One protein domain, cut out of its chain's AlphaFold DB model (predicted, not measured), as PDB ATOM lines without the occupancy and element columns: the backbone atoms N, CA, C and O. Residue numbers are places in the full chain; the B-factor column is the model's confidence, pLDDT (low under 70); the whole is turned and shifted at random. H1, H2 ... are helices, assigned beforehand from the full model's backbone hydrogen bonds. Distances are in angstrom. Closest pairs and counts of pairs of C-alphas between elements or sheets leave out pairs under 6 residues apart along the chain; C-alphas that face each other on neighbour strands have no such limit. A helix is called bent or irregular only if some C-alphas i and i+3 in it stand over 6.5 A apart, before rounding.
ATOM      1  N   ALA A  21     -34.418 -35.026 -24.573       96.31
ATOM      2  CA  ALA A  21     -33.989 -35.486 -25.895       96.31
ATOM      3  C   ALA A  21     -33.054 -34.486 -26.602       96.31
ATOM      4  O   ALA A  21     -32.026 -34.885 -27.144       96.31
ATOM      5  N   GLU A  22     -33.373 -33.191 -26.545       95.56
ATOM      6  CA  GLU A  22     -32.539 -32.115 -27.096       95.56
ATOM      7  C   GLU A  22     -31.177 -32.048 -26.396       95.56
ATOM      8  O   GLU A  22     -30.143 -31.996 -27.057       95.56
ATOM      9  N   ALA A  23     -31.159 -32.148 -25.063       96.00
ATOM     10  CA  ALA A  23     -29.917 -32.171 -24.294       96.00
ATOM     11  C   ALA A  23     -29.030 -33.378 -24.655       96.00
ATOM     12  O   ALA A  23     -27.809 -33.243 -24.737       96.00
ATOM     13  N   ILE A  24     -29.627 -34.556 -24.873       97.50
ATOM     14  CA  ILE A  24     -28.895 -35.767 -25.277       97.50
ATOM     15  C   ILE A  24     -28.313 -35.595 -26.682       97.50
ATOM     16  O   ILE A  24     -27.125 -35.851 -26.873       97.50
ATOM     17  N   GLY A  25     -29.115 -35.112 -27.638       96.56
ATOM     18  CA  GLY A  25     -28.659 -34.841 -29.004       96.56
ATOM     19  C   GLY A  25     -27.511 -33.831 -29.046       96.56
ATOM     20  O   GLY A  25     -26.519 -34.050 -29.736       96.56
ATOM     21  N   TRP A  26     -27.599 -32.781 -28.228       96.00
ATOM     22  CA  TRP A  26     -26.538 -31.788 -28.070       96.00
ATOM     23  C   TRP A  26     -25.210 -32.399 -27.603       96.00
ATOM     24  O   TRP A  26     -24.155 -32.164 -28.194       96.00
ATOM     25  N   VAL A  27     -25.249 -33.220 -26.549       97.19
ATOM     26  CA  VAL A  27     -24.047 -33.888 -26.029       97.19
ATOM     27  C   VAL A  27     -23.486 -34.890 -27.039       97.19
ATOM     28  O   VAL A  27     -22.267 -34.949 -27.201       97.19
ATOM     29  N   ALA A  28     -24.347 -35.636 -27.735       97.56
ATOM     30  CA  ALA A  28     -23.933 -36.594 -28.757       97.56
ATOM     31  C   ALA A  28     -23.211 -35.917 -29.932       97.56
ATOM     32  O   ALA A  28     -22.176 -36.410 -30.377       97.56
ATOM     33  N   LEU A  29     -23.697 -34.752 -30.377       96.12
ATOM     34  CA  LEU A  29     -23.041 -33.949 -31.410       96.12
ATOM     35  C   LEU A  29     -21.659 -33.451 -30.960       96.12
ATOM     36  O   LEU A  29     -20.712 -33.429 -31.747       96.12
ATOM     37  N   ARG A  30     -21.532 -33.041 -29.693       96.12
ATOM     38  CA  ARG A  30     -20.303 -32.426 -29.174       96.12
ATOM     39  C   ARG A  30     -19.215 -33.430 -28.794       96.12
ATOM     40  O   ARG A  30     -18.039 -33.073 -28.837       96.12
ATOM     41  N   LEU A  31     -19.604 -34.635 -28.384       97.25
ATOM     42  CA  LEU A  31     -18.721 -35.700 -27.898       97.25
ATOM     43  C   LEU A  31     -19.032 -37.023 -28.623       97.25
ATOM     44  O   LEU A  31     -19.521 -37.967 -27.992       97.25
ATOM     45  N   PRO A  32     -18.792 -37.109 -29.943       97.31
ATOM     46  CA  PRO A  32     -19.193 -38.258 -30.760       97.31
ATOM     47  C   PRO A  32     -18.499 -39.573 -30.369       97.31
ATOM     48  O   PRO A  32     -18.961 -40.646 -30.737       97.31
ATOM     49  N   GLU A  33     -17.397 -39.518 -29.621       96.00
ATOM     50  CA  GLU A  33     -16.640 -40.687 -29.171       96.00
ATOM     51  C   GLU A  33     -17.264 -41.440 -27.983       96.00
ATOM     52  O   GLU A  33     -16.771 -42.506 -27.605       96.00
ATOM     53  N   LEU A  34     -18.291 -40.873 -27.344       97.56
ATOM     54  CA  LEU A  34     -18.967 -41.485 -26.201       97.56
ATOM     55  C   LEU A  34     -20.039 -42.496 -26.636       97.56
ATOM     56  O   LEU A  34     -20.643 -42.384 -27.700       97.56
ATOM     57  N   ASP A  35     -20.284 -43.488 -25.779       97.69
ATOM     58  CA  ASP A  35     -21.401 -44.419 -25.905       97.69
ATOM     59  C   ASP A  35     -22.730 -43.754 -25.507       97.69
ATOM     60  O   ASP A  35     -22.759 -42.851 -24.669       97.69
ATOM     61  N   GLU A  36     -23.846 -44.240 -26.062       97.19
ATOM     62  CA  GLU A  36     -25.191 -43.685 -25.822       97.19
ATOM     63  C   GLU A  36     -25.524 -43.503 -24.326       97.19
ATOM     64  O   GLU A  36     -25.979 -42.416 -23.950       97.19
ATOM     65  N   PRO A  37     -25.212 -44.461 -23.422       97.44
ATOM     66  CA  PRO A  37     -25.462 -44.267 -21.998       97.44
ATOM     67  C   PRO A  37     -24.661 -43.101 -21.406       97.44
ATOM     68  O   PRO A  37     -25.165 -42.389 -20.538       97.44
ATOM     69  N   ALA A  38     -23.425 -42.878 -21.862       98.25
ATOM     70  CA  ALA A  38     -22.590 -41.777 -21.395       98.25
ATOM     71  C   ALA A  38     -23.073 -40.421 -21.925       98.25
ATOM     72  O   ALA A  38     -23.062 -39.452 -21.159       98.25
ATOM     73  N   HIS A  39     -23.556 -40.351 -23.173       98.44
ATOM     74  CA  HIS A  39     -24.244 -39.158 -23.689       98.44
ATOM     75  C   HIS A  39     -25.462 -38.826 -22.833       98.44
ATOM     76  O   HIS A  39     -25.576 -37.708 -22.323       98.44
ATOM     77  N   ALA A  40     -26.337 -39.816 -22.634       98.38
ATOM     78  CA  ALA A  40     -27.594 -39.644 -21.927       98.38
ATOM     79  C   ALA A  40     -27.381 -39.164 -20.490       98.38
ATOM     80  O   ALA A  40     -27.955 -38.165 -20.054       98.38
ATOM     81  N   VAL A  41     -26.504 -39.849 -19.761       98.50
ATOM     82  CA  VAL A  41     -26.223 -39.551 -18.359       98.50
ATOM     83  C   VAL A  41     -25.565 -38.172 -18.192       98.50
ATOM     84  O   VAL A  41     -25.943 -37.430 -17.283       98.50
ATOM     85  N   LEU A  42     -24.620 -37.790 -19.062       98.12
ATOM     86  CA  LEU A  42     -23.979 -36.472 -18.993       98.12
ATOM     87  C   LEU A  42     -24.974 -35.345 -19.297       98.12
ATOM     88  O   LEU A  42     -25.018 -34.364 -18.558       98.12
ATOM     89  N   ALA A  43     -25.800 -35.500 -20.334       97.62
ATOM     90  CA  ALA A  43     -26.825 -34.525 -20.702       97.62
ATOM     91  C   ALA A  43     -27.849 -34.317 -19.578       97.62
ATOM     92  O   ALA A  43     -28.110 -33.186 -19.157       97.62
ATOM     93  N   LEU A  44     -28.391 -35.414 -19.041       97.50
ATOM     94  CA  LEU A  44     -29.367 -35.363 -17.957       97.50
ATOM     95  C   LEU A  44     -28.775 -34.738 -16.689       97.50
ATOM     96  O   LEU A  44     -29.463 -33.991 -15.991       97.50
ATOM     97  N   ARG A  45     -27.497 -35.004 -16.394       96.88
ATOM     98  CA  ARG A  45     -26.837 -34.463 -15.205       96.88
ATOM     99  C   ARG A  45     -26.477 -32.987 -15.348       96.88
ATOM    100  O   ARG A  45     -26.818 -32.200 -14.472       96.88
ATOM    101  N   GLU A  46     -25.781 -32.617 -16.416       95.50
ATOM    102  CA  GLU A  46     -25.156 -31.295 -16.548       95.50
ATOM    103  C   GLU A  46     -26.105 -30.240 -17.132       95.50
ATOM    104  O   GLU A  46     -26.021 -29.074 -16.756       95.50
ATOM    105  N   LEU A  47     -27.029 -30.635 -18.015       95.50
ATOM    106  CA  LEU A  47     -27.925 -29.705 -18.716       95.50
ATOM    107  C   LEU A  47     -29.337 -29.722 -18.122       95.50
ATOM    108  O   LEU A  47     -29.945 -28.673 -17.901       95.50
ATOM    109  N   VAL A  48     -29.849 -30.917 -17.805       95.81
ATOM    110  CA  VAL A  48     -31.186 -31.092 -17.206       95.81
ATOM    111  C   VAL A  48     -31.138 -31.060 -15.672       95.81
ATOM    112  O   VAL A  48     -32.165 -30.864 -15.026       95.81
ATOM    113  N   GLY A  49     -29.970 -31.204 -15.043       94.31
ATOM    114  CA  GLY A  49     -29.830 -31.108 -13.586       94.31
ATOM    115  C   GLY A  49     -30.498 -32.242 -12.801       94.31
ATOM    116  O   GLY A  49     -30.907 -32.021 -11.662       94.31
ATOM    117  N   ARG A  50     -30.637 -33.436 -13.390       96.56
ATOM    118  CA  ARG A  50     -31.117 -34.636 -12.685       96.56
ATOM    119  C   ARG A  50     -30.066 -35.157 -11.705       96.56
ATOM    120  O   ARG A  50     -28.860 -35.029 -11.928       96.56
ATOM    121  N   SER A  51     -30.513 -35.745 -10.604       96.62
ATOM    122  CA  SER A  51     -29.665 -36.487  -9.663       96.62
ATOM    123  C   SER A  51     -29.321 -37.886 -10.192       96.62
ATOM    124  O   SER A  51     -30.011 -38.412 -11.065       96.62
ATOM    125  N   ARG A  52     -28.259 -38.519  -9.667       97.56
ATOM    126  CA  ARG A  52     -27.891 -39.900 -10.038       97.56
ATOM    127  C   ARG A  52     -29.037 -40.912  -9.863       97.56
ATOM    128  O   ARG A  52     -29.262 -41.656 -10.819       97.56
ATOM    129  N   PRO A  53     -29.793 -40.937  -8.744       98.00
ATOM    130  CA  PRO A  53     -30.916 -41.867  -8.596       98.00
ATOM    131  C   PRO A  53     -32.061 -41.593  -9.582       98.00
ATOM    132  O   PRO A  53     -32.660 -42.539 -10.089       98.00
ATOM    133  N   GLU A  54     -32.347 -40.329  -9.917       98.00
ATOM    134  CA  GLU A  54     -33.349 -40.005 -10.946       98.00
ATOM    135  C   GLU A  54     -32.924 -40.515 -12.326       98.00
ATOM    136  O   GLU A  54     -33.729 -41.127 -13.022       98.00
ATOM    137  N   ILE A  55     -31.658 -40.310 -12.705       98.44
ATOM    138  CA  ILE A  55     -31.115 -40.790 -13.985       98.44
ATOM    139  C   ILE A  55     -31.136 -42.321 -14.034       98.44
ATOM    140  O   ILE A  55     -31.525 -42.897 -15.048       98.44
ATOM    141  N   ALA A  56     -30.736 -42.976 -12.942       98.19
ATOM    142  CA  ALA A  56     -30.756 -44.429 -12.810       98.19
ATOM    143  C   ALA A  56     -32.170 -44.985 -13.054       98.19
ATOM    144  O   ALA A  56     -32.351 -45.862 -13.901       98.19
ATOM    145  N   ALA A  57     -33.178 -44.410 -12.393       98.25
ATOM    146  CA  ALA A  57     -34.575 -44.794 -12.569       98.25
ATOM    147  C   ALA A  57     -35.100 -44.511 -13.990       98.25
ATOM    148  O   ALA A  57     -35.746 -45.374 -14.580       98.25
ATOM    149  N   GLU A  58     -34.804 -43.337 -14.558       97.94
ATOM    150  CA  GLU A  58     -35.266 -42.928 -15.895       97.94
ATOM    151  C   GLU A  58     -34.678 -43.803 -17.014       97.94
ATOM    152  O   GLU A  58     -35.346 -44.074 -18.011       97.94
ATOM    153  N   ARG A  59     -33.434 -44.265 -16.852       97.94
ATOM    154  CA  ARG A  59     -32.689 -45.006 -17.882       97.94
ATOM    155  C   ARG A  59     -32.644 -46.517 -17.657       97.94
ATOM    156  O   ARG A  59     -32.031 -47.218 -18.456       97.94
ATOM    157  N   GLY A  60     -33.255 -47.021 -16.583       98.06
ATOM    158  CA  GLY A  60     -33.182 -48.441 -16.222       98.06
ATOM    159  C   GLY A  60     -31.756 -48.902 -15.892       98.06
ATOM    160  O   GLY A  60     -31.391 -50.039 -16.177       98.06
ATOM    161  N   LEU A  61     -30.941 -48.010 -15.325       98.31
ATOM    162  CA  LEU A  61     -29.557 -48.273 -14.928       98.31
ATOM    163  C   LEU A  61     -29.449 -48.374 -13.404       98.31
ATOM    164  O   LEU A  61     -30.273 -47.847 -12.662       98.31
ATOM    165  N   THR A  62     -28.384 -49.001 -12.917       98.31
ATOM    166  CA  THR A  62     -27.992 -48.896 -11.504       98.31
ATOM    167  C   THR A  62     -27.256 -47.577 -11.246       98.31
ATOM    168  O   THR A  62     -26.569 -47.057 -12.127       98.31
ATOM    169  N   GLU A  63     -27.320 -47.045 -10.021       97.44
ATOM    170  CA  GLU A  63     -26.572 -45.828  -9.652       97.44
ATOM    171  C   GLU A  63     -25.056 -45.975  -9.862       97.44
ATOM    172  O   GLU A  63     -24.384 -45.020 -10.258       97.44
ATOM    173  N   LEU A  64     -24.518 -47.187  -9.672       96.75
ATOM    174  CA  LEU A  64     -23.123 -47.499  -9.976       96.75
ATOM    175  C   LEU A  64     -22.828 -47.299 -11.468       96.75
ATOM    176  O   LEU A  64     -21.888 -46.582 -11.802       96.75
ATOM    177  N   GLN A  65     -23.647 -47.865 -12.361       98.12
ATOM    178  CA  GLN A  65     -23.488 -47.695 -13.812       98.12
ATOM    179  C   GLN A  65     -23.581 -46.222 -14.233       98.12
ATOM    180  O   GLN A  65     -22.797 -45.783 -15.075       98.12
ATOM    181  N   VAL A  66     -24.482 -45.446 -13.618       98.38
ATOM    182  CA  VAL A  66     -24.578 -43.992 -13.835       98.38
ATOM    183  C   VAL A  66     -23.279 -43.294 -13.425       98.38
ATOM    184  O   VAL A  66     -22.739 -42.502 -14.196       98.38
ATOM    185  N   GLY A  67     -22.732 -43.612 -12.247       97.44
ATOM    186  CA  GLY A  67     -21.453 -43.065 -11.788       97.44
ATOM    187  C   GLY A  67     -20.294 -43.397 -12.735       97.44
ATOM    188  O   GLY A  67     -19.486 -42.528 -13.064       97.44
ATOM    189  N   GLU A  68     -20.223 -44.630 -13.236       97.44
ATOM    190  CA  GLU A  68     -19.188 -45.035 -14.192       97.44
ATOM    191  C   GLU A  68     -19.322 -44.341 -15.549       97.44
ATOM    192  O   GLU A  68     -18.313 -43.896 -16.105       97.44
ATOM    193  N   ALA A  69     -20.550 -44.204 -16.056       98.12
ATOM    194  CA  ALA A  69     -20.841 -43.457 -17.273       98.12
ATOM    195  C   ALA A  69     -20.457 -41.974 -17.124       98.12
ATOM    196  O   ALA A  69     -19.767 -41.443 -17.995       98.12
ATOM    197  N   LEU A  70     -20.785 -41.327 -15.993       98.00
ATOM    198  CA  LEU A  70     -20.379 -39.942 -15.709       98.00
ATOM    199  C   LEU A  70     -18.863 -39.767 -15.702       98.00
ATOM    200  O   LEU A  70     -18.360 -38.799 -16.269       98.00
ATOM    201  N   VAL A  71     -18.117 -40.696 -15.095       97.00
ATOM    202  CA  VAL A  71     -16.648 -40.629 -15.076       97.00
ATOM    203  C   VAL A  71     -16.083 -40.687 -16.496       97.00
ATOM    204  O   VAL A  71     -15.215 -39.878 -16.836       97.00
ATOM    205  N   ARG A  72     -16.578 -41.600 -17.345       96.69
ATOM    206  CA  ARG A  72     -16.160 -41.684 -18.756       96.69
ATOM    207  C   ARG A  72     -16.523 -40.412 -19.521       96.69
ATOM    208  O   ARG A  72     -15.651 -39.821 -20.161       96.69
ATOM    209  N   ALA A  73     -17.765 -39.952 -19.386       98.00
ATOM    210  CA  ALA A  73     -18.284 -38.786 -20.089       98.00
ATOM    211  C   ALA A  73     -17.551 -37.492 -19.705       98.00
ATOM    212  O   ALA A  73     -17.115 -36.736 -20.570       98.00
ATOM    213  N   ARG A  74     -17.309 -37.259 -18.409       97.44
ATOM    214  CA  ARG A  74     -16.548 -36.097 -17.916       97.44
ATOM    215  C   ARG A  74     -15.078 -36.149 -18.321       97.44
ATOM    216  O   ARG A  74     -14.477 -35.110 -18.596       97.44
ATOM    217  N   LYS A  75     -14.485 -37.346 -18.399       95.94
ATOM    218  CA  LYS A  75     -13.122 -37.521 -18.922       95.94
ATOM    219  C   LYS A  75     -13.043 -37.128 -20.398       95.94
ATOM    220  O   LYS A  75     -12.093 -36.434 -20.757       95.94
ATOM    221  N   ALA A  76     -14.018 -37.527 -21.216       96.38
ATOM    222  CA  ALA A  76     -14.128 -37.116 -22.618       96.38
ATOM    223  C   ALA A  76     -14.364 -35.602 -22.754       96.38
ATOM    224  O   ALA A  76     -13.570 -34.914 -23.390       96.38
ATOM    225  N   LEU A  77     -15.343 -35.053 -22.024       97.06
ATOM    226  CA  LEU A  77     -15.645 -33.618 -22.010       97.06
ATOM    227  C   LEU A  77     -14.426 -32.760 -21.642       97.06
ATOM    228  O   LEU A  77     -14.148 -31.748 -22.269       97.06
ATOM    229  N   ARG A  78     -13.645 -33.157 -20.637       96.19
ATOM    230  CA  ARG A  78     -12.405 -32.447 -20.298       96.19
ATOM    231  C   ARG A  78     -11.380 -32.502 -21.435       96.19
ATOM    232  O   ARG A  78     -10.678 -31.520 -21.681       96.19
ATOM    233  N   ARG A  79     -11.253 -33.660 -22.092       95.50
ATOM    234  CA  ARG A  79     -10.291 -33.877 -23.182       95.50
ATOM    235  C   ARG A  79     -10.622 -33.059 -24.425       95.50
ATOM    236  O   ARG A  79      -9.677 -32.683 -25.111       95.50
ATOM    237  N   SER A  80     -11.893 -32.728 -24.663       95.19
ATOM    238  CA  SER A  80     -12.282 -31.842 -25.768       95.19
ATOM    239  C   SER A  80     -11.726 -30.418 -25.618       95.19
ATOM    240  O   SER A  80     -11.521 -29.734 -26.615       95.19
ATOM    241  N   VAL A  81     -11.412 -29.983 -24.388       94.62
ATOM    242  CA  VAL A  81     -10.775 -28.681 -24.112       94.62
ATOM    243  C   VAL A  81      -9.253 -28.787 -24.012       94.62
ATOM    244  O   VAL A  81      -8.540 -27.891 -24.463       94.62
ATOM    245  N   ALA A  82      -8.730 -29.841 -23.379       91.69
ATOM    246  CA  ALA A  82      -7.289 -30.036 -23.228       91.69
ATOM    247  C   ALA A  82      -6.916 -31.528 -23.119       91.69
ATOM    248  O   ALA A  82      -7.280 -32.178 -22.128       91.69
ATOM    249  N   PRO A  83      -6.126 -32.081 -24.061       86.12
ATOM    250  CA  PRO A  83      -5.608 -33.433 -23.937       86.12
ATOM    251  C   PRO A  83      -4.529 -33.455 -22.853       86.12
ATOM    252  O   PRO A  83      -3.438 -32.908 -23.006       86.12
ATOM    253  N   LEU A  84      -4.832 -34.097 -21.728       77.94
ATOM    254  CA  LEU A  84      -3.882 -34.270 -20.635       77.94
ATOM    255  C   LEU A  84      -3.531 -35.751 -20.452       77.94
ATOM    256  O   LEU A  84      -4.429 -36.600 -20.497       77.94
ATOM    257  N   PRO A  85      -2.241 -36.032 -20.164       77.88
ATOM    258  CA  PRO A  85      -1.712 -37.243 -19.566       77.88
ATOM    259  C   PRO A  85      -2.735 -38.116 -18.846       77.88
ATOM    260  O   PRO A  85      -3.455 -37.568 -18.013       77.88
ATOM    261  N   GLY A  86      -2.731 -39.439 -18.998       70.44
ATOM    262  CA  GLY A  86      -3.270 -40.368 -17.994       70.44
ATOM    263  C   GLY A  86      -2.143 -40.940 -17.125       70.44
ATOM    264  O   GLY A  86      -1.034 -41.145 -17.597       70.44
ATOM    265  N   SER A  87      -2.374 -41.145 -15.830       75.94
ATOM    266  CA  SER A  87      -1.543 -42.004 -14.974       75.94
ATOM    267  C   SER A  87      -2.492 -42.661 -13.983       75.94
ATOM    268  O   SER A  87      -3.414 -41.995 -13.517       75.94
ATOM    269  N   GLY A  88      -2.311 -43.946 -13.670       81.12
ATOM    270  CA  GLY A  88      -3.346 -44.730 -12.972       81.12
ATOM    271  C   GLY A  88      -3.793 -44.151 -11.621       81.12
ATOM    272  O   GLY A  88      -4.950 -44.270 -11.229       81.12
ATOM    273  N   TRP A  89      -2.913 -43.434 -10.911       80.25
ATOM    274  CA  TRP A  89      -3.297 -42.715  -9.687       80.25
ATOM    275  C   TRP A  89      -4.186 -41.490  -9.949       80.25
ATOM    276  O   TRP A  89      -5.070 -41.213  -9.143       80.25
ATOM    277  N   CYS A  90      -3.975 -40.777 -11.059       90.50
ATOM    278  CA  CYS A  90      -4.835 -39.660 -11.454       90.50
ATOM    279  C   CYS A  90      -6.215 -40.155 -11.894       90.50
ATOM    280  O   CYS A  90      -7.199 -39.473 -11.654       90.50
ATOM    281  N   GLU A  91      -6.320 -41.357 -12.462       90.69
ATOM    282  CA  GLU A  91      -7.615 -41.915 -12.877       90.69
ATOM    283  C   GLU A  91      -8.535 -42.200 -11.684       90.69
ATOM    284  O   GLU A  91      -9.729 -41.913 -11.735       90.69
ATOM    285  N   ARG A  92      -7.982 -42.667 -10.557       93.56
ATOM    286  CA  ARG A  92      -8.758 -42.791  -9.311       93.56
ATOM    287  C   ARG A  92      -9.184 -41.433  -8.756       93.56
ATOM    288  O   ARG A  92     -10.301 -41.305  -8.269       93.56
ATOM    289  N   ALA A  93      -8.311 -40.429  -8.841       94.56
ATOM    290  CA  ALA A  93      -8.654 -39.068  -8.443       94.56
ATOM    291  C   ALA A  93      -9.744 -38.464  -9.347       94.56
ATOM    292  O   ALA A  93     -10.616 -37.776  -8.838       94.56
ATOM    293  N   GLU A  94      -9.752 -38.768 -10.649       94.19
ATOM    294  CA  GLU A  94     -10.813 -38.357 -11.583       94.19
ATOM    295  C   GLU A  94     -12.184 -38.927 -11.184       94.19
ATOM    296  O   GLU A  94     -13.175 -38.201 -11.233       94.19
ATOM    297  N   ARG A  95     -12.249 -40.185 -10.717       95.94
ATOM    298  CA  ARG A  95     -13.493 -40.749 -10.162       95.94
ATOM    299  C   ARG A  95     -13.946 -39.988  -8.911       95.94
ATOM    300  O   ARG A  95     -15.089 -39.555  -8.866       95.94
ATOM    301  N   LEU A  96     -13.042 -39.739  -7.959       97.19
ATOM    302  CA  LEU A  96     -13.364 -38.968  -6.747       97.19
ATOM    303  C   LEU A  96     -13.801 -37.528  -7.060       97.19
ATOM    304  O   LEU A  96     -14.702 -37.024  -6.404       97.19
ATOM    305  N   LEU A  97     -13.188 -36.877  -8.055       96.38
ATOM    306  CA  LEU A  97     -13.606 -35.555  -8.536       96.38
ATOM    307  C   LEU A  97     -15.025 -35.605  -9.109       96.38
ATOM    308  O   LEU A  97     -15.844 -34.754  -8.791       96.38
ATOM    309  N   SER A  98     -15.332 -36.617  -9.923       96.12
ATOM    310  CA  SER A  98     -16.680 -36.821 -10.460       96.12
ATOM    311  C   SER A  98     -17.718 -37.021  -9.347       96.12
ATOM    312  O   SER A  98     -18.812 -36.475  -9.431       96.12
ATOM    313  N   ASP A  99     -17.382 -37.770  -8.296       96.94
ATOM    314  CA  ASP A  99     -18.264 -37.974  -7.141       96.94
ATOM    315  C   ASP A  99     -18.418 -36.703  -6.283       96.94
ATOM    316  O   ASP A  99     -19.530 -36.388  -5.864       96.94
ATOM    317  N   ASP A 100     -17.343 -35.932  -6.071       96.62
ATOM    318  CA  ASP A 100     -17.387 -34.646  -5.349       96.62
ATOM    319  C   ASP A 100     -18.274 -33.624  -6.072       96.62
ATOM    320  O   ASP A 100     -19.104 -32.973  -5.441       96.62
ATOM    321  N   LEU A 101     -18.169 -33.547  -7.407       95.00
ATOM    322  CA  LEU A 101     -19.029 -32.699  -8.240       95.00
ATOM    323  C   LEU A 101     -20.511 -33.053  -8.114       95.00
ATOM    324  O   LEU A 101     -21.364 -32.181  -8.294       95.00
ATOM    325  N   ASP A 102     -20.818 -34.316  -7.823       95.06
ATOM    326  CA  ASP A 102     -22.190 -34.763  -7.635       95.06
ATOM    327  C   ASP A 102     -22.692 -34.649  -6.197       95.06
ATOM    328  O   ASP A 102     -23.897 -34.751  -5.977       95.06
ATOM    329  N   GLY A 103     -21.800 -34.369  -5.243       95.31
ATOM    330  CA  GLY A 103     -22.112 -34.392  -3.816       95.31
ATOM    331  C   GLY A 103     -22.231 -35.807  -3.241       95.31
ATOM    332  O   GLY A 103     -22.759 -35.968  -2.146       95.31
ATOM    333  N   GLU A 104     -21.729 -36.817  -3.954       95.38
ATOM    334  CA  GLU A 104     -21.815 -38.241  -3.584       95.38
ATOM    335  C   GLU A 104     -20.618 -38.708  -2.746       95.38
ATOM    336  O   GLU A 104     -20.522 -39.865  -2.332       95.38
ATOM    337  N   LEU A 105     -19.658 -37.813  -2.514       96.12
ATOM    338  CA  LEU A 105     -18.428 -38.138  -1.818       96.12
ATOM    339  C   LEU A 105     -18.628 -38.112  -0.297       96.12
ATOM    340  O   LEU A 105     -18.957 -37.081   0.290       96.12
ATOM    341  N   ASP A 106     -18.354 -39.236   0.361       95.88
ATOM    342  CA  ASP A 106     -18.378 -39.327   1.821       95.88
ATOM    343  C   ASP A 106     -17.218 -38.540   2.480       95.88
ATOM    344  O   ASP A 106     -16.302 -38.013   1.831       95.88
ATOM    345  N   GLU A 107     -17.223 -38.445   3.813       95.69
ATOM    346  CA  GLU A 107     -16.181 -37.716   4.558       95.69
ATOM    347  C   GLU A 107     -14.776 -38.296   4.331       95.69
ATOM    348  O   GLU A 107     -13.766 -37.580   4.343       95.69
ATOM    349  N   ARG A 108     -14.681 -39.617   4.145       95.69
ATOM    350  CA  ARG A 108     -13.412 -40.296   3.881       95.69
ATOM    351  C   ARG A 108     -12.898 -39.947   2.489       95.69
ATOM    352  O   ARG A 108     -11.738 -39.554   2.367       95.69
ATOM    353  N   GLY A 109     -13.741 -40.061   1.471       95.94
ATOM    354  CA  GLY A 109     -13.456 -39.697   0.092       95.94
ATOM    355  C   GLY A 109     -13.035 -38.239  -0.012       95.94
ATOM    356  O   GLY A 109     -11.994 -37.951  -0.602       95.94
ATOM    357  N   THR A 110     -13.740 -37.338   0.679       96.44
ATOM    358  CA  THR A 110     -13.405 -35.908   0.738       96.44
ATOM    359  C   THR A 110     -11.989 -35.690   1.279       96.44
ATOM    360  O   THR A 110     -11.196 -34.947   0.693       96.44
ATOM    361  N   ARG A 111     -11.616 -36.372   2.376       96.50
ATOM    362  CA  ARG A 111     -10.255 -36.298   2.942       96.50
ATOM    363  C   ARG A 111      -9.197 -36.851   1.987       96.50
ATOM    364  O   ARG A 111      -8.133 -36.245   1.853       96.50
ATOM    365  N   ILE A 112      -9.477 -37.978   1.329       96.44
ATOM    366  CA  ILE A 112      -8.566 -38.604   0.357       96.44
ATOM    367  C   ILE A 112      -8.333 -37.668  -0.833       96.44
ATOM    368  O   ILE A 112      -7.180 -37.408  -1.183       96.44
ATOM    369  N   LEU A 113      -9.407 -37.131  -1.415       96.62
ATOM    370  CA  LEU A 113      -9.345 -36.209  -2.544       96.62
ATOM    371  C   LEU A 113      -8.577 -34.936  -2.169       96.62
ATOM    372  O   LEU A 113      -7.631 -34.566  -2.859       96.62
ATOM    373  N   THR A 114      -8.894 -34.332  -1.023       96.50
ATOM    374  CA  THR A 114      -8.200 -33.131  -0.526       96.50
ATOM    375  C   THR A 114      -6.695 -33.373  -0.363       96.50
ATOM    376  O   THR A 114      -5.875 -32.583  -0.832       96.50
ATOM    377  N   ALA A 115      -6.304 -34.490   0.262       96.06
ATOM    378  CA  ALA A 115      -4.896 -34.840   0.444       96.06
ATOM    379  C   ALA A 115      -4.171 -35.096  -0.889       96.06
ATOM    380  O   ALA A 115      -2.971 -34.827  -1.000       96.06
ATOM    381  N   HIS A 116      -4.881 -35.618  -1.891       96.00
ATOM    382  CA  HIS A 116      -4.347 -35.822  -3.230       96.00
ATOM    383  C   HIS A 116      -4.143 -34.493  -3.968       96.00
ATOM    384  O   HIS A 116      -3.046 -34.240  -4.467       96.00
ATOM    385  N   LEU A 117      -5.159 -33.624  -3.997       96.06
ATOM    386  CA  LEU A 117      -5.097 -32.319  -4.666       96.06
ATOM    387  C   LEU A 117      -4.008 -31.418  -4.069       96.06
ATOM    388  O   LEU A 117      -3.307 -30.735  -4.808       96.06
ATOM    389  N   ALA A 118      -3.762 -31.506  -2.758       96.62
ATOM    390  CA  ALA A 118      -2.657 -30.802  -2.107       96.62
ATOM    391  C   ALA A 118      -1.257 -31.219  -2.610       96.62
ATOM    392  O   ALA A 118      -0.285 -30.495  -2.406       96.62
ATOM    393  N   ARG A 119      -1.128 -32.398  -3.234       95.81
ATOM    394  CA  ARG A 119       0.157 -32.976  -3.671       95.81
ATOM    395  C   ARG A 119       0.290 -33.091  -5.187       95.81
ATOM    396  O   ARG A 119       1.410 -33.164  -5.684       95.81
ATOM    397  N   CYS A 120      -0.819 -33.141  -5.923       95.81
ATOM    398  CA  CYS A 120      -0.826 -33.412  -7.354       95.81
ATOM    399  C   CYS A 120      -1.378 -32.226  -8.152       95.81
ATOM    400  O   CYS A 120      -2.578 -32.140  -8.409       95.81
ATOM    401  N   GLN A 121      -0.480 -31.355  -8.624       93.62
ATOM    402  CA  GLN A 121      -0.837 -30.206  -9.472       93.62
ATOM    403  C   GLN A 121      -1.572 -30.610 -10.757       93.62
ATOM    404  O   GLN A 121      -2.420 -29.879 -11.254       93.62
ATOM    405  N   ARG A 122      -1.309 -31.813 -11.279       92.62
ATOM    406  CA  ARG A 122      -2.009 -32.321 -12.461       92.62
ATOM    407  C   ARG A 122      -3.499 -32.564 -12.205       92.62
ATOM    408  O   ARG A 122      -4.302 -32.240 -13.068       92.62
ATOM    409  N   CYS A 123      -3.880 -33.081 -11.038       94.94
ATOM    410  CA  CYS A 123      -5.294 -33.275 -10.704       94.94
ATOM    411  C   CYS A 123      -6.004 -31.962 -10.356       94.94
ATOM    412  O   CYS A 123      -7.189 -31.837 -10.642       94.94
ATOM    413  N   VAL A 124      -5.278 -30.968  -9.832       95.44
ATOM    414  CA  VAL A 124      -5.786 -29.588  -9.718       95.44
ATOM    415  C   VAL A 124      -6.108 -29.024 -11.105       95.44
ATOM    416  O   VAL A 124      -7.177 -28.459 -11.317       95.44
ATOM    417  N   GLU A 125      -5.222 -29.236 -12.079       93.12
ATOM    418  CA  GLU A 125      -5.482 -28.824 -13.460       93.12
ATOM    419  C   GLU A 125      -6.622 -29.634 -14.100       93.12
ATOM    420  O   GLU A 125      -7.430 -29.071 -14.835       93.12
ATOM    421  N   HIS A 126      -6.746 -30.935 -13.805       93.56
ATOM    422  CA  HIS A 126      -7.873 -31.746 -14.281       93.56
ATOM    423  C   HIS A 126      -9.217 -31.181 -13.807       93.56
ATOM    424  O   HIS A 126     -10.122 -31.039 -14.627       93.56
ATOM    425  N   ASP A 127      -9.324 -30.838 -12.523       95.44
ATOM    426  CA  ASP A 127     -10.521 -30.243 -11.922       95.44
ATOM    427  C   ASP A 127     -10.871 -28.888 -12.562       95.44
ATOM    428  O   ASP A 127     -11.994 -28.665 -13.029       95.44
ATOM    429  N   ARG A 128      -9.868 -28.011 -12.713       95.00
ATOM    430  CA  ARG A 128     -10.033 -26.714 -13.384       95.00
ATOM    431  C   ARG A 128     -10.531 -26.868 -14.823       95.00
ATOM    432  O   ARG A 128     -11.443 -26.148 -15.232       95.00
ATOM    433  N   ARG A 129      -9.939 -27.782 -15.599       94.75
ATOM    434  CA  ARG A 129     -10.314 -28.021 -17.004       94.75
ATOM    435  C   ARG A 129     -11.685 -28.655 -17.137       94.75
ATOM    436  O   ARG A 129     -12.423 -28.279 -18.038       94.75
ATOM    437  N   LEU A 130     -12.038 -29.571 -16.240       95.12
ATOM    438  CA  LEU A 130     -13.375 -30.148 -16.212       95.12
ATOM    439  C   LEU A 130     -14.428 -29.075 -15.913       95.12
ATOM    440  O   LEU A 130     -15.426 -28.998 -16.620       95.12
ATOM    441  N   THR A 131     -14.177 -28.203 -14.933       94.62
ATOM    442  CA  THR A 131     -15.060 -27.061 -14.641       94.62
ATOM    443  C   THR A 131     -15.214 -26.157 -15.868       94.62
ATOM    444  O   THR A 131     -16.332 -25.879 -16.285       94.62
ATOM    445  N   GLN A 132     -14.104 -25.776 -16.514       94.06
ATOM    446  CA  GLN A 132     -14.134 -24.967 -17.738       94.06
ATOM    447  C   GLN A 132     -14.927 -25.638 -18.873       94.06
ATOM    448  O   GLN A 132     -15.662 -24.957 -19.584       94.06
ATOM    449  N   ALA A 133     -14.768 -26.949 -19.056       95.75
ATOM    450  CA  ALA A 133     -15.446 -27.694 -20.110       95.75
ATOM    451  C   ALA A 133     -16.957 -27.811 -19.860       95.75
ATOM    452  O   ALA A 133     -17.738 -27.657 -20.792       95.75
ATOM    453  N   ARG A 134     -17.379 -28.010 -18.603       95.69
ATOM    454  CA  ARG A 134     -18.799 -27.995 -18.206       95.69
ATOM    455  C   ARG A 134     -19.428 -26.621 -18.422       95.69
ATOM    456  O   ARG A 134     -20.479 -26.520 -19.044       95.69
ATOM    457  N   ASP A 135     -18.740 -25.570 -17.981       93.75
ATOM    458  CA  ASP A 135     -19.159 -24.183 -18.196       93.75
ATOM    459  C   ASP A 135     -19.279 -23.855 -19.695       93.75
ATOM    460  O   ASP A 135     -20.192 -23.145 -20.112       93.75
ATOM    461  N   GLY A 136     -18.351 -24.368 -20.511       94.50
ATOM    462  CA  GLY A 136     -18.395 -24.274 -21.970       94.50
ATOM    463  C   GLY A 136     -19.600 -25.000 -22.560       94.50
ATOM    464  O   GLY A 136     -20.345 -24.394 -23.312       94.50
ATOM    465  N   LEU A 137     -19.850 -26.245 -22.146       95.12
ATOM    466  CA  LEU A 137     -20.975 -27.048 -22.633       95.12
ATOM    467  C   LEU A 137     -22.331 -26.358 -22.405       95.12
ATOM    468  O   LEU A 137     -23.172 -26.363 -23.302       95.12
ATOM    469  N   VAL A 138     -22.532 -25.753 -21.229       93.56
ATOM    470  CA  VAL A 138     -23.760 -25.004 -20.900       93.56
ATOM    471  C   VAL A 138     -23.845 -23.695 -21.691       93.56
ATOM    472  O   VAL A 138     -24.916 -23.346 -22.184       93.56
ATOM    473  N   ARG A 139     -22.729 -22.964 -21.825       92.56
ATOM    474  CA  ARG A 139     -22.689 -21.697 -22.572       92.56
ATOM    475  C   ARG A 139     -22.956 -21.903 -24.059       92.56
ATOM    476  O   ARG A 139     -23.718 -21.129 -24.633       92.56
ATOM    477  N   ASP A 140     -22.328 -22.905 -24.664       92.44
ATOM    478  CA  ASP A 140     -22.454 -23.199 -26.092       92.44
ATOM    479  C   ASP A 140     -23.930 -23.498 -26.421       92.44
ATOM    480  O   ASP A 140     -24.483 -22.900 -27.337       92.44
ATOM    481  N   LEU A 141     -24.613 -24.276 -25.573       92.06
ATOM    482  CA  LEU A 141     -26.044 -24.575 -25.709       92.06
ATOM    483  C   LEU A 141     -26.953 -23.345 -25.560       92.06
ATOM    484  O   LEU A 141     -28.003 -23.270 -26.184       92.06
ATOM    485  N   ALA A 142     -26.574 -22.383 -24.717       89.19
ATOM    486  CA  ALA A 142     -27.316 -21.131 -24.566       89.19
ATOM    487  C   ALA A 142     -27.066 -20.143 -25.720       89.19
ATOM    488  O   ALA A 142     -27.881 -19.249 -25.942       89.19
ATOM    489  N   THR A 143     -25.926 -20.271 -26.408       88.44
ATOM    490  CA  THR A 143     -25.512 -19.380 -27.506       88.44
ATOM    491  C   THR A 143     -26.019 -19.870 -28.851       88.44
ATOM    492  O   THR A 143     -26.276 -19.051 -29.732       88.44
ATOM    493  N   GLU A 144     -26.167 -21.183 -29.014       80.38
ATOM    494  CA  GLU A 144     -26.841 -21.762 -30.163       80.38
ATOM    495  C   GLU A 144     -28.329 -21.419 -30.044       80.38
ATOM    496  O   GLU A 144     -29.138 -22.165 -29.493       80.38
TER     497      GLU A 144
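AT A GLANCE: This is residues 21 to 144 of the 375 residues of the protein "Sigma-70 family RNA polymerase sigma factor" of Thermoleophilaceae bacterium (UniProt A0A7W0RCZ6). Look first for H4, a helix standing through the middle like a post, with the longest helix, H7, laid across its last part at nearly a right angle, as the bar of a T. H2 and H5 pack on H4 away from each other; beyond H2 lie H1 and H3, beyond H5 lies H6, and H7 runs over from the H6 end toward the H1 end. The helices mostly cross one another at large angles instead of lying side by side, yet the whole is well filled. You have 124 printed residues with seven named helices, H1 to H7 in order along the printed part, and no named strand, and the class is all helix. The domain is compact, with a radius of gyration of the C-alphas of 14.2 A, and it is rounded, spanning 40 by 29 by 22 A.

IN THESE COORDINATES: Find C-alpha 21 at (-33.989, -35.486, -25.895); there H1 begins, and it runs over residues 21 to 30. Next come H2, residues 36 to 46, and the short H3, residues 52 to 59. At C-alpha 63, at (-26.572, -45.828, -9.652), you enter H4, residues 63 to 81, which is 27.4 A from first to last C-alpha. H5 takes residues 88 to 102 and measures 22.0 A, and H6 takes residues 107 to 117. The last helix is H7, residues 121 to 143, 32.4 A long, ending at C-alpha 143 at (-25.512, -19.380, -27.506). None of these helices is bent or irregular. In the backbones of H1, H2, H3, H5, H6 and H7 every O i to N i+4 pair is within hydrogen-bond range, while in H4 it is 14 of 15.

HOW THE PARTS SIT: Begin at H4, the hub, which touches H2, H3, H5 and H7. With residues 66 to 74 alone it touches H2, about perpendicular at 82 degrees; look for the closest C-alphas, those of Ala 38 and Ala 69, 4.8 A apart. H1 touches H2 at 72 degrees, only just about perpendicular, and the closest C-alphas, those of Ile 24 and Ala 43, are 5.2 A apart. H2 and H3 form a helical hairpin, running opposite ways at a steep tilt of 44 degrees, with the closest C-alphas those of Val 41 and Ile 55, 6.7 A apart. H3 touches H4 at its residues 63 to 67 alone, closest at the C-alphas of Ala 56 and Glu 63, 5.4 A apart. H4 with residues 67 to 75 touches residues 94 to 99 of H5, at 72 degrees, only just about perpendicular; the C-alphas of Val 71 and Arg 95 come closest, at 5.8 A. H2 and H5 are apart. H5 touches H6, opposite ways at a steep tilt of 53 degrees, with the C-alphas of Leu 96 and Leu 113 closest at 6.4 A. Residues 126 to 134 of H7 touch residues 74 to 81 of H4, about perpendicular at 87 degrees, closest at the C-alphas of Arg 78 and Leu 130, 4.8 A apart. H7 with residues 122 to 127 touches H5, the same way at a steep tilt of 45 degrees; the closest C-alphas are those of Cys 90 and Cys 123, 6.4 A apart. H6 and H7 touch only at the corner, and only just, with 3 pairs of C-alphas within 8 A, those of Leu 117 and Val 124 closest at 5.8 A. H1 and H7 are close but not clearly touching, with the C-alphas of Trp 26 and Leu 141 closest at 7.6 A.

THE WHOLE: The two C-alphas farthest apart are those of Arg 108 and Glu 144, 41.0 A. The printed part has no cut. The link from H4 to H5, residues 82 to 87, is short, and the other links are tight. The mean pLDDT of the printed part is 94.9, and no printed residue is under 70.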